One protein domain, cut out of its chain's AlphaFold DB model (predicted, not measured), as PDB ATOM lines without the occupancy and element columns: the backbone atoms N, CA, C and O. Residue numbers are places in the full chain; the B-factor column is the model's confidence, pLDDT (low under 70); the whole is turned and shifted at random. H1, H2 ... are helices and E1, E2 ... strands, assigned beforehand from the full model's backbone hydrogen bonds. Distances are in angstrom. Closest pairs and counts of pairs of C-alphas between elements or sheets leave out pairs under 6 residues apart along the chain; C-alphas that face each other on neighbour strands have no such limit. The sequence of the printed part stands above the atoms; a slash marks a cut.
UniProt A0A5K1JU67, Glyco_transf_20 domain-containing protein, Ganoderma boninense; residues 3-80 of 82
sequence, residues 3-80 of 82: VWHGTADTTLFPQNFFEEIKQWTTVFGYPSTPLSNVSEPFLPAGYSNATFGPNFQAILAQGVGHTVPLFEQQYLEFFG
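AT A GLANCE: This is residues 3 to 80 of the 82 residues of the protein "Glyco_transf_20 domain-containing protein" of Ganoderma boninense (UniProt A0A5K1JU67). A twisted sheet of four strands forms a wall, with the long helix H1 packed over one face along strands E1 and E4 and no helix on the other face, while the short helix H2, at the end of the printed part, is set off from the sheet and apart from H1. The printed part has 78 residues, with two named helices and four named strands in the order E1, H1, E2, E3, E4, H2. The sheet is mixed, in the order E1, E4, E3, E2, with E1 and E4 parallel and the other neighbours antiparallel, and the class is mixed, helices and strands. The whole is compact, with a radius of gyration of the C-alphas of 12.2 A, and rounded, spanning 30 by 28 by 18 A.

IN THESE COORDINATES: The sheet holds E1, residues 3 to 6, E4, residues 56 to 61, 16.7 A long, E3, residues 47 to 53, 18.9 A long, and E2, residues 36 to 38. C-alpha 3, where E1 begins, is at (-29.306, 51.778, 42.926). H1, residues 15 to 28, is 20.4 A long from C-alpha 15 at (-31.521, 42.852, 52.087). H2, residues 72 to 79, is 10.6 A long and ends with C-alpha 79 at (-27.053, 60.608, 33.255).

HOW THE PARTS SIT: E1 and E4 are parallel at 14 degrees, with N 59 and O 3 within hydrogen-bond range at 2.8 A. E4 and E3 are antiparallel at 165 degrees and form a hairpin, with N 58 and O 50 at 2.8 A. E3 and E2 are antiparallel at 154 degrees and also form a hairpin, with N 38 and O 49 at 2.9 A. E2, E3 and E4 make a meander, each strand the antiparallel neighbour of the one before. H1 is on the sheet at a height of 8.6 A, over E1 and E4, and runs along the strands, at 6 degrees to E4 on the local plane; helix and sheet make two layers. The closest C-alphas of H1 and E1 are those of Phe 17 and His 5, 5.9 A apart. E1, H1 and E2 form a split strand-helix-strand unit, two strands running the same way with E4 and E3 between them, and its crossover is right-handed. H2 is not on the sheet and is apart from H1. In H1 and H2 every O i to N i+4 pair is within hydrogen-bond range.

THE WHOLE: The two C-alphas farthest apart are those of Thr 10 and Gly 80, at 32.2 A. The printed part has no cut. The link E3 to E4 is tight, the others are short, and no link is long. The mean pLDDT of the printed part is 94.2, and residue 39 is the one printed residue under 70.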
ATOM      1  N   VAL A   3     -29.400  52.012  41.475       97.00
ATOM      2  CA  VAL A   3     -29.306  51.778  42.926       97.00
ATOM      3  C   VAL A   3     -27.916  51.285  43.299       97.00
ATOM      4  O   VAL A   3     -27.283  50.589  42.507       97.00
ATOM      5  N   TRP A   4     -27.446  51.652  44.489       97.44
ATOM      6  CA  TRP A   4     -26.120  51.307  44.999       97.44
ATOM      7  C   TRP A   4     -26.236  50.814  46.430       97.44
ATOM      8  O   TRP A   4     -26.828  51.497  47.262       97.44
ATOM      9  N   HIS A   5     -25.622  49.674  46.740       98.50
ATOM     10  CA  HIS A   5     -25.630  49.154  48.106       98.50
ATOM     11  C   HIS A   5     -24.319  48.468  48.465       98.50
ATOM     12  O   HIS A   5     -23.705  47.800  47.637       98.50
ATOM     13  N   GLY A   6     -23.889  48.623  49.714       98.31
ATOM     14  CA  GLY A   6     -22.697  47.975  50.247       98.31
ATOM     15  C   GLY A   6     -23.011  46.649  50.939       98.31
ATOM     16  O   GLY A   6     -23.935  46.564  51.745       98.31
ATOM     17  N   THR A   7     -22.239  45.589  50.684       98.50
ATOM     18  CA  THR A   7     -22.504  44.272  51.304       98.50
ATOM     19  C   THR A   7     -22.213  44.223  52.808       98.50
ATOM     20  O   THR A   7     -22.575  43.247  53.459       98.50
ATOM     21  N   ALA A   8     -21.525  45.226  53.356       98.56
ATOM     22  CA  ALA A   8     -21.190  45.347  54.774       98.56
ATOM     23  C   ALA A   8     -21.996  46.461  55.473       98.56
ATOM     24  O   ALA A   8     -21.617  46.908  56.557       98.56
ATOM     25  N   ASP A   9     -23.086  46.937  54.861       98.69
ATOM     26  CA  ASP A   9     -23.969  47.931  55.472       98.69
ATOM     27  C   ASP A   9     -24.688  47.345  56.703       98.69
ATOM     28  O   ASP A   9     -25.361  46.316  56.631       98.69
ATOM     29  N   THR A  10     -24.525  48.001  57.851       98.62
ATOM     30  CA  THR A  10     -25.140  47.632  59.137       98.62
ATOM     31  C   THR A  10     -26.182  48.644  59.622       98.62
ATOM     32  O   THR A  10     -26.743  48.473  60.702       98.62
ATOM     33  N   THR A  11     -26.458  49.691  58.837       98.75
ATOM     34  CA  THR A  11     -27.520  50.680  59.089       98.75
ATOM     35  C   THR A  11     -28.754  50.343  58.258       98.75
ATOM     36  O   THR A  11     -29.837  50.142  58.804       98.75
ATOM     37  N   LEU A  12     -28.582  50.203  56.942       98.56
ATOM     38  CA  LEU A  12     -29.586  49.693  56.016       98.56
ATOM     39  C   LEU A  12     -29.071  48.370  55.461       98.56
ATOM     40  O   LEU A  12     -28.287  48.336  54.520       98.56
ATOM     41  N   PHE A  13     -29.497  47.259  56.059       98.56
ATOM     42  CA  PHE A  13     -28.935  45.946  55.740       98.56
ATOM     43  C   PHE A  13     -29.033  45.596  54.241       98.56
ATOM     44  O   PHE A  13     -30.012  45.997  53.599       98.56
ATOM     45  N   PRO A  14     -28.101  44.780  53.696       98.56
ATOM     46  CA  PRO A  14     -28.035  44.451  52.267       98.56
ATOM     47  C   PRO A  14     -29.298  43.805  51.692       98.56
ATOM     48  O   PRO A  14     -29.471  43.779  50.479       98.56
ATOM     49  N   GLN A  15     -30.210  43.310  52.537       98.69
ATOM     50  CA  GLN A  15     -31.521  42.852  52.087       98.69
ATOM     51  C   GLN A  15     -32.279  43.941  51.314       98.69
ATOM     52  O   GLN A  15     -32.950  43.628  50.334       98.69
ATOM     53  N   ASN A  16     -32.133  45.211  51.709       98.69
ATOM     54  CA  ASN A  16     -32.821  46.330  51.061       98.69
ATOM     55  C   ASN A  16     -32.420  46.495  49.588       98.69
ATOM     56  O   ASN A  16     -33.285  46.802  48.779       98.69
ATOM     57  N   PHE A  17     -31.177  46.178  49.209       98.38
ATOM     58  CA  PHE A  17     -30.754  46.149  47.802       98.38
ATOM     59  C   PHE A  17     -31.619  45.204  46.961       98.38
ATOM     60  O   PHE A  17     -32.064  45.538  45.862       98.38
ATOM     61  N   PHE A  18     -31.905  44.014  47.493       98.00
ATOM     62  CA  PHE A  18     -32.759  43.048  46.811       98.00
ATOM     63  C   PHE A  18     -34.227  43.488  46.804       98.00
ATOM     64  O   PHE A  18     -34.942  43.181  45.850       98.00
ATOM     65  N   GLU A  19     -34.688  44.222  47.821       98.56
ATOM     66  CA  GLU A  19     -36.033  44.811  47.819       98.56
ATOM     67  C   GLU A  19     -36.170  45.935  46.780       98.56
ATOM     68  O   GLU A  19     -37.169  45.977  46.064       98.56
ATOM     69  N   GLU A  20     -35.152  46.781  46.604       98.25
ATOM     70  CA  GLU A  20     -35.119  47.786  45.536       98.25
ATOM     71  C   GLU A  20     -35.106  47.138  44.146       98.25
ATOM     72  O   GLU A  20     -35.832  47.580  43.253       98.25
ATOM     73  N   ILE A  21     -34.358  46.041  43.957       98.25
ATOM     74  CA  ILE A  21     -34.404  45.263  42.709       98.25
ATOM     75  C   ILE A  21     -35.825  44.770  42.433       98.25
ATOM     76  O   ILE A  21     -36.321  44.948  41.319       98.25
ATOM     77  N   LYS A  22     -36.514  44.195  43.427       98.50
ATOM     78  CA  LYS A  22     -37.914  43.762  43.259       98.50
ATOM     79  C   LYS A  22     -38.821  44.940  42.914       98.50
ATOM     80  O   LYS A  22     -39.645  44.823  42.008       98.50
ATOM     81  N   GLN A  23     -38.666  46.069  43.604       98.62
ATOM     82  CA  GLN A  23     -39.482  47.258  43.382       98.62
ATOM     83  C   GLN A  23     -39.329  47.770  41.948       98.62
ATOM     84  O   GLN A  23     -40.320  47.904  41.231       98.62
ATOM     85  N   TRP A  24     -38.100  48.028  41.508       98.50
ATOM     86  CA  TRP A  24     -37.859  48.665  40.216       98.50
ATOM     87  C   TRP A  24     -38.074  47.720  39.038       98.50
ATOM     88  O   TRP A  24     -38.619  48.152  38.023       98.50
ATOM     89  N   THR A  25     -37.754  46.428  39.169       98.44
ATOM     90  CA  THR A  25     -38.129  45.449  38.132       98.44
ATOM     91  C   THR A  25     -39.648  45.349  37.988       98.44
ATOM     92  O   THR A  25     -40.142  45.356  36.864       98.44
ATOM     93  N   THR A  26     -40.403  45.385  39.093       98.50
ATOM     94  CA  THR A  26     -41.877  45.425  39.062       98.50
ATOM     95  C   THR A  26     -42.403  46.695  38.388       98.50
ATOM     96  O   THR A  26     -43.240  46.603  37.494       98.50
ATOM     97  N   VAL A  27     -41.900  47.877  38.769       98.50
ATOM     98  CA  VAL A  27     -42.332  49.171  38.200       98.50
ATOM     99  C   VAL A  27     -42.093  49.241  36.690       98.50
ATOM    100  O   VAL A  27     -42.942  49.749  35.962       98.50
ATOM    101  N   PHE A  28     -40.961  48.723  36.208       98.25
ATOM    102  CA  PHE A  28     -40.605  48.770  34.786       98.25
ATOM    103  C   PHE A  28     -41.066  47.551  33.972       98.25
ATOM    104  O   PHE A  28     -40.883  47.542  32.756       98.25
ATOM    105  N   GLY A  29     -41.658  46.531  34.604       98.19
ATOM    106  CA  GLY A  29     -42.051  45.291  33.925       98.19
ATOM    107  C   GLY A  29     -40.861  44.458  33.429       98.19
ATOM    108  O   GLY A  29     -40.944  43.829  32.376       98.19
ATOM    109  N   TYR A  30     -39.743  44.480  34.157       98.12
ATOM    110  CA  TYR A  30     -38.518  43.736  33.847       98.12
ATOM    111  C   TYR A  30     -38.459  42.383  34.575       98.12
ATOM    112  O   TYR A  30     -39.143  42.198  35.585       98.12
ATOM    113  N   PRO A  31     -37.650  41.417  34.092       96.00
ATOM    114  CA  PRO A  31     -37.436  40.159  34.805       96.00
ATOM    115  C   PRO A  31     -36.778  40.393  36.169       96.00
ATOM    116  O   PRO A  31     -36.040  41.351  36.363       96.00
ATOM    117  N   SER A  32     -36.984  39.464  37.104       90.81
ATOM    118  CA  SER A  32     -36.310  39.471  38.412       90.81
ATOM    119  C   SER A  32     -34.869  38.948  38.355       90.81
ATOM    120  O   SER A  32     -34.171  38.943  39.367       90.81
ATOM    121  N   THR A  33     -34.427  38.466  37.193       94.56
ATOM    122  CA  THR A  33     -33.053  38.033  36.927       94.56
ATOM    123  C   THR A  33     -32.361  39.050  36.024       94.56
ATOM    124  O   THR A  33     -32.976  39.484  35.046       94.56
ATOM    125  N   PRO A  34     -31.099  39.409  36.300       95.12
ATOM    126  CA  PRO A  34     -30.383  40.380  35.486       95.12
ATOM    127  C   PRO A  34     -30.165  39.864  34.060       95.12
ATOM    128  O   PRO A  34     -29.931  38.675  33.842       95.12
ATOM    129  N   LEU A  35     -30.229  40.779  33.092       93.94
ATOM    130  CA  LEU A  35     -29.921  40.523  31.683       93.94
ATOM    131  C   LEU A  35     -28.408  40.437  31.454       93.94
ATOM    132  O   LEU A  35     -27.945  39.670  30.613       93.94
ATOM    133  N   SER A  36     -27.642  41.217  32.216       89.00
ATOM    134  CA  SER A  36     -26.182  41.201  32.202       89.00
ATOM    135  C   SER A  36     -25.628  41.591  33.564       89.00
ATOM    136  O   SER A  36     -26.179  42.470  34.224       89.00
ATOM    137  N   ASN A  37     -24.497  40.991  33.930       81.56
ATOM    138  CA  ASN A  37     -23.670  41.427  35.049       81.56
ATOM    139  C   ASN A  37     -22.304  41.836  34.498       81.56
ATOM    140  O   ASN A  37     -21.626  41.011  33.883       81.56
ATOM    141  N   VAL A  38     -21.910  43.089  34.701       75.06
ATOM    142  CA  VAL A  38     -20.653  43.638  34.185       75.06
ATOM    143  C   VAL A  38     -19.892  44.388  35.274       75.06
ATOM    144  O   VAL A  38     -20.478  44.969  36.187       75.06
ATOM    145  N   SER A  39     -18.564  44.356  35.178       68.06
ATOM    146  CA  SER A  39     -17.700  45.356  35.807       68.06
ATOM    147  C   SER A  39     -17.428  46.415  34.749       68.06
ATOM    148  O   SER A  39     -17.002  46.078  33.644       68.06
ATOM    149  N   GLU A  40     -17.689  47.675  35.067       75.62
ATOM    150  CA  GLU A  40     -17.490  48.792  34.140       75.62
ATOM    151  C   GLU A  40     -16.144  49.478  34.394       75.62
ATOM    152  O   GLU A  40     -15.631  49.389  35.512       75.62
ATOM    153  N   PRO A  41     -15.559  50.172  33.397       76.88
ATOM    154  CA  PRO A  41     -14.249  50.810  33.542       76.88
ATOM    155  C   PRO A  41     -14.162  51.805  34.705       76.88
ATOM    156  O   PRO A  41     -13.092  51.973  35.286       76.88
ATOM    157  N   PHE A  42     -15.277  52.458  35.039       82.88
ATOM    158  CA  PHE A  42     -15.349  53.487  36.076       82.88
ATOM    159  C   PHE A  42     -15.866  52.961  37.423       82.88
ATOM    160  O   PHE A  42     -15.964  53.726  38.383       82.88
ATOM    161  N   LEU A  43     -16.157  51.658  37.524       86.44
ATOM    162  CA  LEU A  43     -16.500  51.020  38.791       86.44
ATOM    163  C   LEU A  43     -15.232  50.531  39.506       86.44
ATOM    164  O   LEU A  43     -14.384  49.885  38.886       86.44
ATOM    165  N   PRO A  44     -15.083  50.792  40.818       86.06
ATOM    166  CA  PRO A  44     -13.952  50.272  41.575       86.06
ATOM    167  C   PRO A  44     -13.926  48.744  41.614       86.06
ATOM    168  O   PRO A  44     -14.952  48.067  41.523       86.06
ATOM    169  N   ALA A  45     -12.740  48.190  41.862       89.94
ATOM    170  CA  ALA A  45     -12.600  46.764  42.121       89.94
ATOM    171  C   ALA A  45     -13.517  46.316  43.276       89.94
ATOM    172  O   ALA A  45     -13.589  46.967  44.319       89.94
ATOM    173  N   GLY A  46     -14.206  45.188  43.087       91.69
ATOM    174  CA  GLY A  46     -15.173  44.661  44.054       91.69
ATOM    175  C   GLY A  46     -16.599  45.194  43.887       91.69
ATOM    176  O   GLY A  46     -17.474  44.797  44.653       91.69
ATOM    177  N   TYR A  47     -16.857  46.049  42.896       94.44
ATOM    178  CA  TYR A  47     -18.205  46.481  42.539       94.44
ATOM    179  C   TYR A  47     -18.702  45.660  41.350       94.44
ATOM    180  O   TYR A  47     -17.957  45.397  40.406       94.44
ATOM    181  N   SER A  48     -19.965  45.248  41.390       93.50
ATOM    182  CA  SER A  48     -20.639  44.591  40.271       93.50
ATOM    183  C   SER A  48     -21.879  45.378  39.872       93.50
ATOM    184  O   SER A  48     -22.610  45.848  40.741       93.50
ATOM    185  N   ASN A  49     -22.114  45.527  38.567       94.06
ATOM    186  CA  ASN A  49     -23.312  46.163  38.029       94.06
ATOM    187  C   ASN A  49     -24.211  45.125  37.352       94.06
ATOM    188  O   ASN A  49     -23.784  44.442  36.419       94.06
ATOM    189  N   ALA A  50     -25.447  45.015  37.827       95.81
ATOM    190  CA  ALA A  50     -26.479  44.153  37.278       95.81
ATOM    191  C   ALA A  50     -27.521  44.991  36.522       95.81
ATOM    192  O   ALA A  50     -28.225  45.805  37.122       95.81
ATOM    193  N   THR A  51     -27.673  44.757  35.218       95.06
ATOM    194  CA  THR A  51     -28.646  45.467  34.370       95.06
ATOM    195  C   THR A  51     -29.878  44.602  34.140       95.06
ATOM    196  O   THR A  51     -29.768  43.458  33.700       95.06
ATOM    197  N   PHE A  52     -31.067  45.151  34.394       96.50
ATOM    198  CA  PHE A  52     -32.354  44.453  34.224       96.50
ATOM    199  C   PHE A  52     -33.143  44.943  33.003       96.50
ATOM    200  O   PHE A  52     -34.093  44.298  32.566       96.50
ATOM    201  N   GLY A  53     -32.734  46.077  32.440       94.81
ATOM    202  CA  GLY A  53     -33.304  46.694  31.251       94.81
ATOM    203  C   GLY A  53     -32.727  48.097  31.053       94.81
ATOM    204  O   GLY A  53     -31.930  48.548  31.875       94.81
ATOM    205  N   PRO A  54     -33.131  48.821  29.996       93.31
ATOM    206  CA  PRO A  54     -32.548  50.123  29.659       93.31
ATOM    207  C   PRO A  54     -32.717  51.182  30.758       93.31
ATOM    208  O   PRO A  54     -31.917  52.103  30.849       93.31
ATOM    209  N   ASN A  55     -33.739  51.048  31.610       95.25
ATOM    210  CA  ASN A  55     -34.049  52.034  32.643       95.25
ATOM    211  C   ASN A  55     -33.668  51.594  34.063       95.25
ATOM    212  O   ASN A  55     -33.970  52.330  35.006       95.25
ATOM    213  N   PHE A  56     -33.048  50.423  34.259       97.00
ATOM    214  CA  PHE A  56     -32.704  49.952  35.602       97.00
ATOM    215  C   PHE A  56     -31.404  49.150  35.664       97.00
ATOM    216  O   PHE A  56     -31.257  48.114  35.009       97.00
ATOM    217  N   GLN A  57     -30.514  49.617  36.537       95.31
ATOM    218  CA  GLN A  57     -29.281  48.947  36.916       95.31
ATOM    219  C   GLN A  57     -29.084  48.980  38.440       95.31
ATOM    220  O   GLN A  57     -29.514  49.927  39.110       95.31
ATOM    221  N   ALA A  58     -28.448  47.945  38.980       97.06
ATOM    222  CA  ALA A  58     -28.247  47.746  40.407       97.06
ATOM    223  C   ALA A  58     -26.784  47.396  40.694       97.06
ATOM    224  O   ALA A  58     -26.276  46.387  40.206       97.06
ATOM    225  N   ILE A  59     -26.117  48.228  41.494       96.56
ATOM    226  CA  ILE A  59     -24.684  48.137  41.761       96.56
ATOM    227  C   ILE A  59     -24.448  47.664  43.195       96.56
ATOM    228  O   ILE A  59     -24.873  48.310  44.155       96.56
ATOM    229  N   LEU A  60     -23.751  46.536  43.341       96.69
ATOM    230  CA  LEU A  60     -23.422  45.943  44.636       96.69
ATOM    231  C   LEU A  60     -21.928  46.108  44.928       96.69
ATOM    232  O   LEU A  60     -21.077  45.647  44.169       96.69
ATOM    233  N   ALA A  61     -21.617  46.761  46.045       96.94
ATOM    234  CA  ALA A  61     -20.268  47.119  46.456       96.94
ATOM    235  C   ALA A  61     -19.751  46.167  47.544       96.94
ATOM    236  O   ALA A  61     -20.131  46.258  48.719       96.94
ATOM    237  N   GLN A  62     -18.876  45.236  47.165       96.94
ATOM    238  CA  GLN A  62     -18.343  44.235  48.085       96.94
ATOM    239  C   GLN A  62     -17.498  44.885  49.191       96.94
ATOM    240  O   GLN A  62     -16.538  45.602  48.927       96.94
ATOM    241  N   GLY A  63     -17.831  44.586  50.447       97.88
ATOM    242  CA  GLY A  63     -17.098  45.045  51.633       97.88
ATOM    243  C   GLY A  63     -17.383  46.489  52.059       97.88
ATOM    244  O   GLY A  63     -16.794  46.958  53.030       97.88
ATOM    245  N   VAL A  64     -18.285  47.190  51.371       98.19
ATOM    246  CA  VAL A  64     -18.618  48.591  51.660       98.19
ATOM    247  C   VAL A  64     -19.772  48.676  52.660       98.19
ATOM    248  O   VAL A  64     -20.703  47.873  52.598       98.19
ATOM    249  N   GLY A  65     -19.681  49.611  53.610       98.00
ATOM    250  CA  GLY A  65     -20.686  49.853  54.651       98.00
ATOM    251  C   GLY A  65     -21.671  50.973  54.300       98.00
ATOM    252  O   GLY A  65     -21.904  51.260  53.128       98.00
ATOM    253  N   HIS A  66     -22.220  51.626  55.328       97.94
ATOM    254  CA  HIS A  66     -23.094  52.787  55.151       97.94
ATOM    255  C   HIS A  66     -22.278  54.093  55.130       97.94
ATOM    256  O   HIS A  66     -21.660  54.438  56.137       97.94
ATOM    257  N   THR A  67     -22.226  54.870  54.047       97.62
ATOM    258  CA  THR A  67     -22.852  54.685  52.723       97.62
ATOM    259  C   THR A  67     -21.833  54.233  51.674       97.62
ATOM    260  O   THR A  67     -20.623  54.383  51.864       97.62
ATOM    261  N   VAL A  68     -22.319  53.739  50.531       97.31
ATOM    262  CA  VAL A  68     -21.482  53.595  49.336       97.31
ATOM    263  C   VAL A  68     -20.912  54.970  48.952       97.31
ATOM    264  O   VAL A  68     -21.689  55.928  48.877       97.31
ATOM    265  N   PRO A  69     -19.584  55.103  48.752       95.62
ATOM    266  CA  PRO A  69     -18.973  56.357  48.332       95.62
ATOM    267  C   PRO A  69     -19.518  56.868  46.999       95.62
ATOM    268  O   PRO A  69     -19.994  56.108  46.157       95.62
ATOM    269  N   LEU A  70     -19.409  58.178  46.818       91.62
ATOM    270  CA  LEU A  70     -19.776  58.866  45.590       91.62
ATOM    271  C   LEU A  70     -18.743  58.584  44.482       91.62
ATOM    272  O   LEU A  70     -17.540  58.619  44.741       91.62
ATOM    273  N   PHE A  71     -19.225  58.331  43.261       90.81
ATOM    274  CA  PHE A  71     -18.405  58.119  42.062       90.81
ATOM    275  C   PHE A  71     -18.884  59.033  40.929       90.81
ATOM    276  O   PHE A  71     -19.748  58.648  40.140       90.81
ATOM    277  N   GLU A  72     -18.336  60.251  40.849       92.12
ATOM    278  CA  GLU A  72     -18.832  61.303  39.949       92.12
ATOM    279  C   GLU A  72     -18.906  60.850  38.491       92.12
ATOM    280  O   GLU A  72     -19.945  61.024  37.857       92.12
ATOM    281  N   GLN A  73     -17.833  60.243  37.966       90.62
ATOM    282  CA  GLN A  73     -17.789  59.812  36.565       90.62
ATOM    283  C   GLN A  73     -18.911  58.816  36.260       90.62
ATOM    284  O   GLN A  73     -19.633  58.997  35.289       90.62
ATOM    285  N   GLN A  74     -19.131  57.821  37.126       89.88
ATOM    286  CA  GLN A  74     -20.186  56.823  36.930       89.88
ATOM    287  C   GLN A  74     -21.587  57.456  36.913       89.88
ATOM    288  O   GLN A  74     -22.478  56.983  36.206       89.88
ATOM    289  N   TYR A  75     -21.803  58.525  37.682       90.88
ATOM    290  CA  TYR A  75     -23.071  59.252  37.675       90.88
ATOM    291  C   TYR A  75     -23.248  60.079  36.405       90.88
ATOM    292  O   TYR A  75     -24.343  60.097  35.851       90.88
ATOM    293  N   LEU A  76     -22.185  60.728  35.923       93.69
ATOM    294  CA  LEU A  76     -22.221  61.465  34.661       93.69
ATOM    295  C   LEU A  76     -22.526  60.533  33.482       93.69
ATOM    296  O   LEU A  76     -23.417  60.850  32.698       93.69
ATOM    297  N   GLU A  77     -21.883  59.365  33.418       90.00
ATOM    298  CA  GLU A  77     -22.167  58.318  32.421       90.00
ATOM    299  C   GLU A  77     -23.629  57.852  32.512       90.00
ATOM    300  O   GLU A  77     -24.354  57.825  31.520       90.00
ATOM    301  N   PHE A  78     -24.118  57.560  33.725       89.69
ATOM    302  CA  PHE A  78     -25.511  57.150  33.932       89.69
ATOM    303  C   PHE A  78     -26.524  58.218  33.493       89.69
ATOM    304  O   PHE A  78     -27.587  57.882  32.968       89.69
ATOM    305  N   PHE A  79     -26.212  59.499  33.699       93.56
ATOM    306  CA  PHE A  79     -27.053  60.608  33.255       93.56
ATOM    307  C   PHE A  79     -26.866  60.969  31.772       93.56
ATOM    308  O   PHE A  79     -27.611  61.814  31.274       93.56
ATOM    309  N   GLY A  80     -25.919  60.344  31.064       93.06
ATOM    310  CA  GLY A  80     -25.598  60.659  29.670       93.06
ATOM    311  C   GLY A  80     -24.946  62.033  29.493       93.06
ATOM    312  O   GLY A  80     -25.205  62.717  28.503       93.06
TER     313      GLY A  80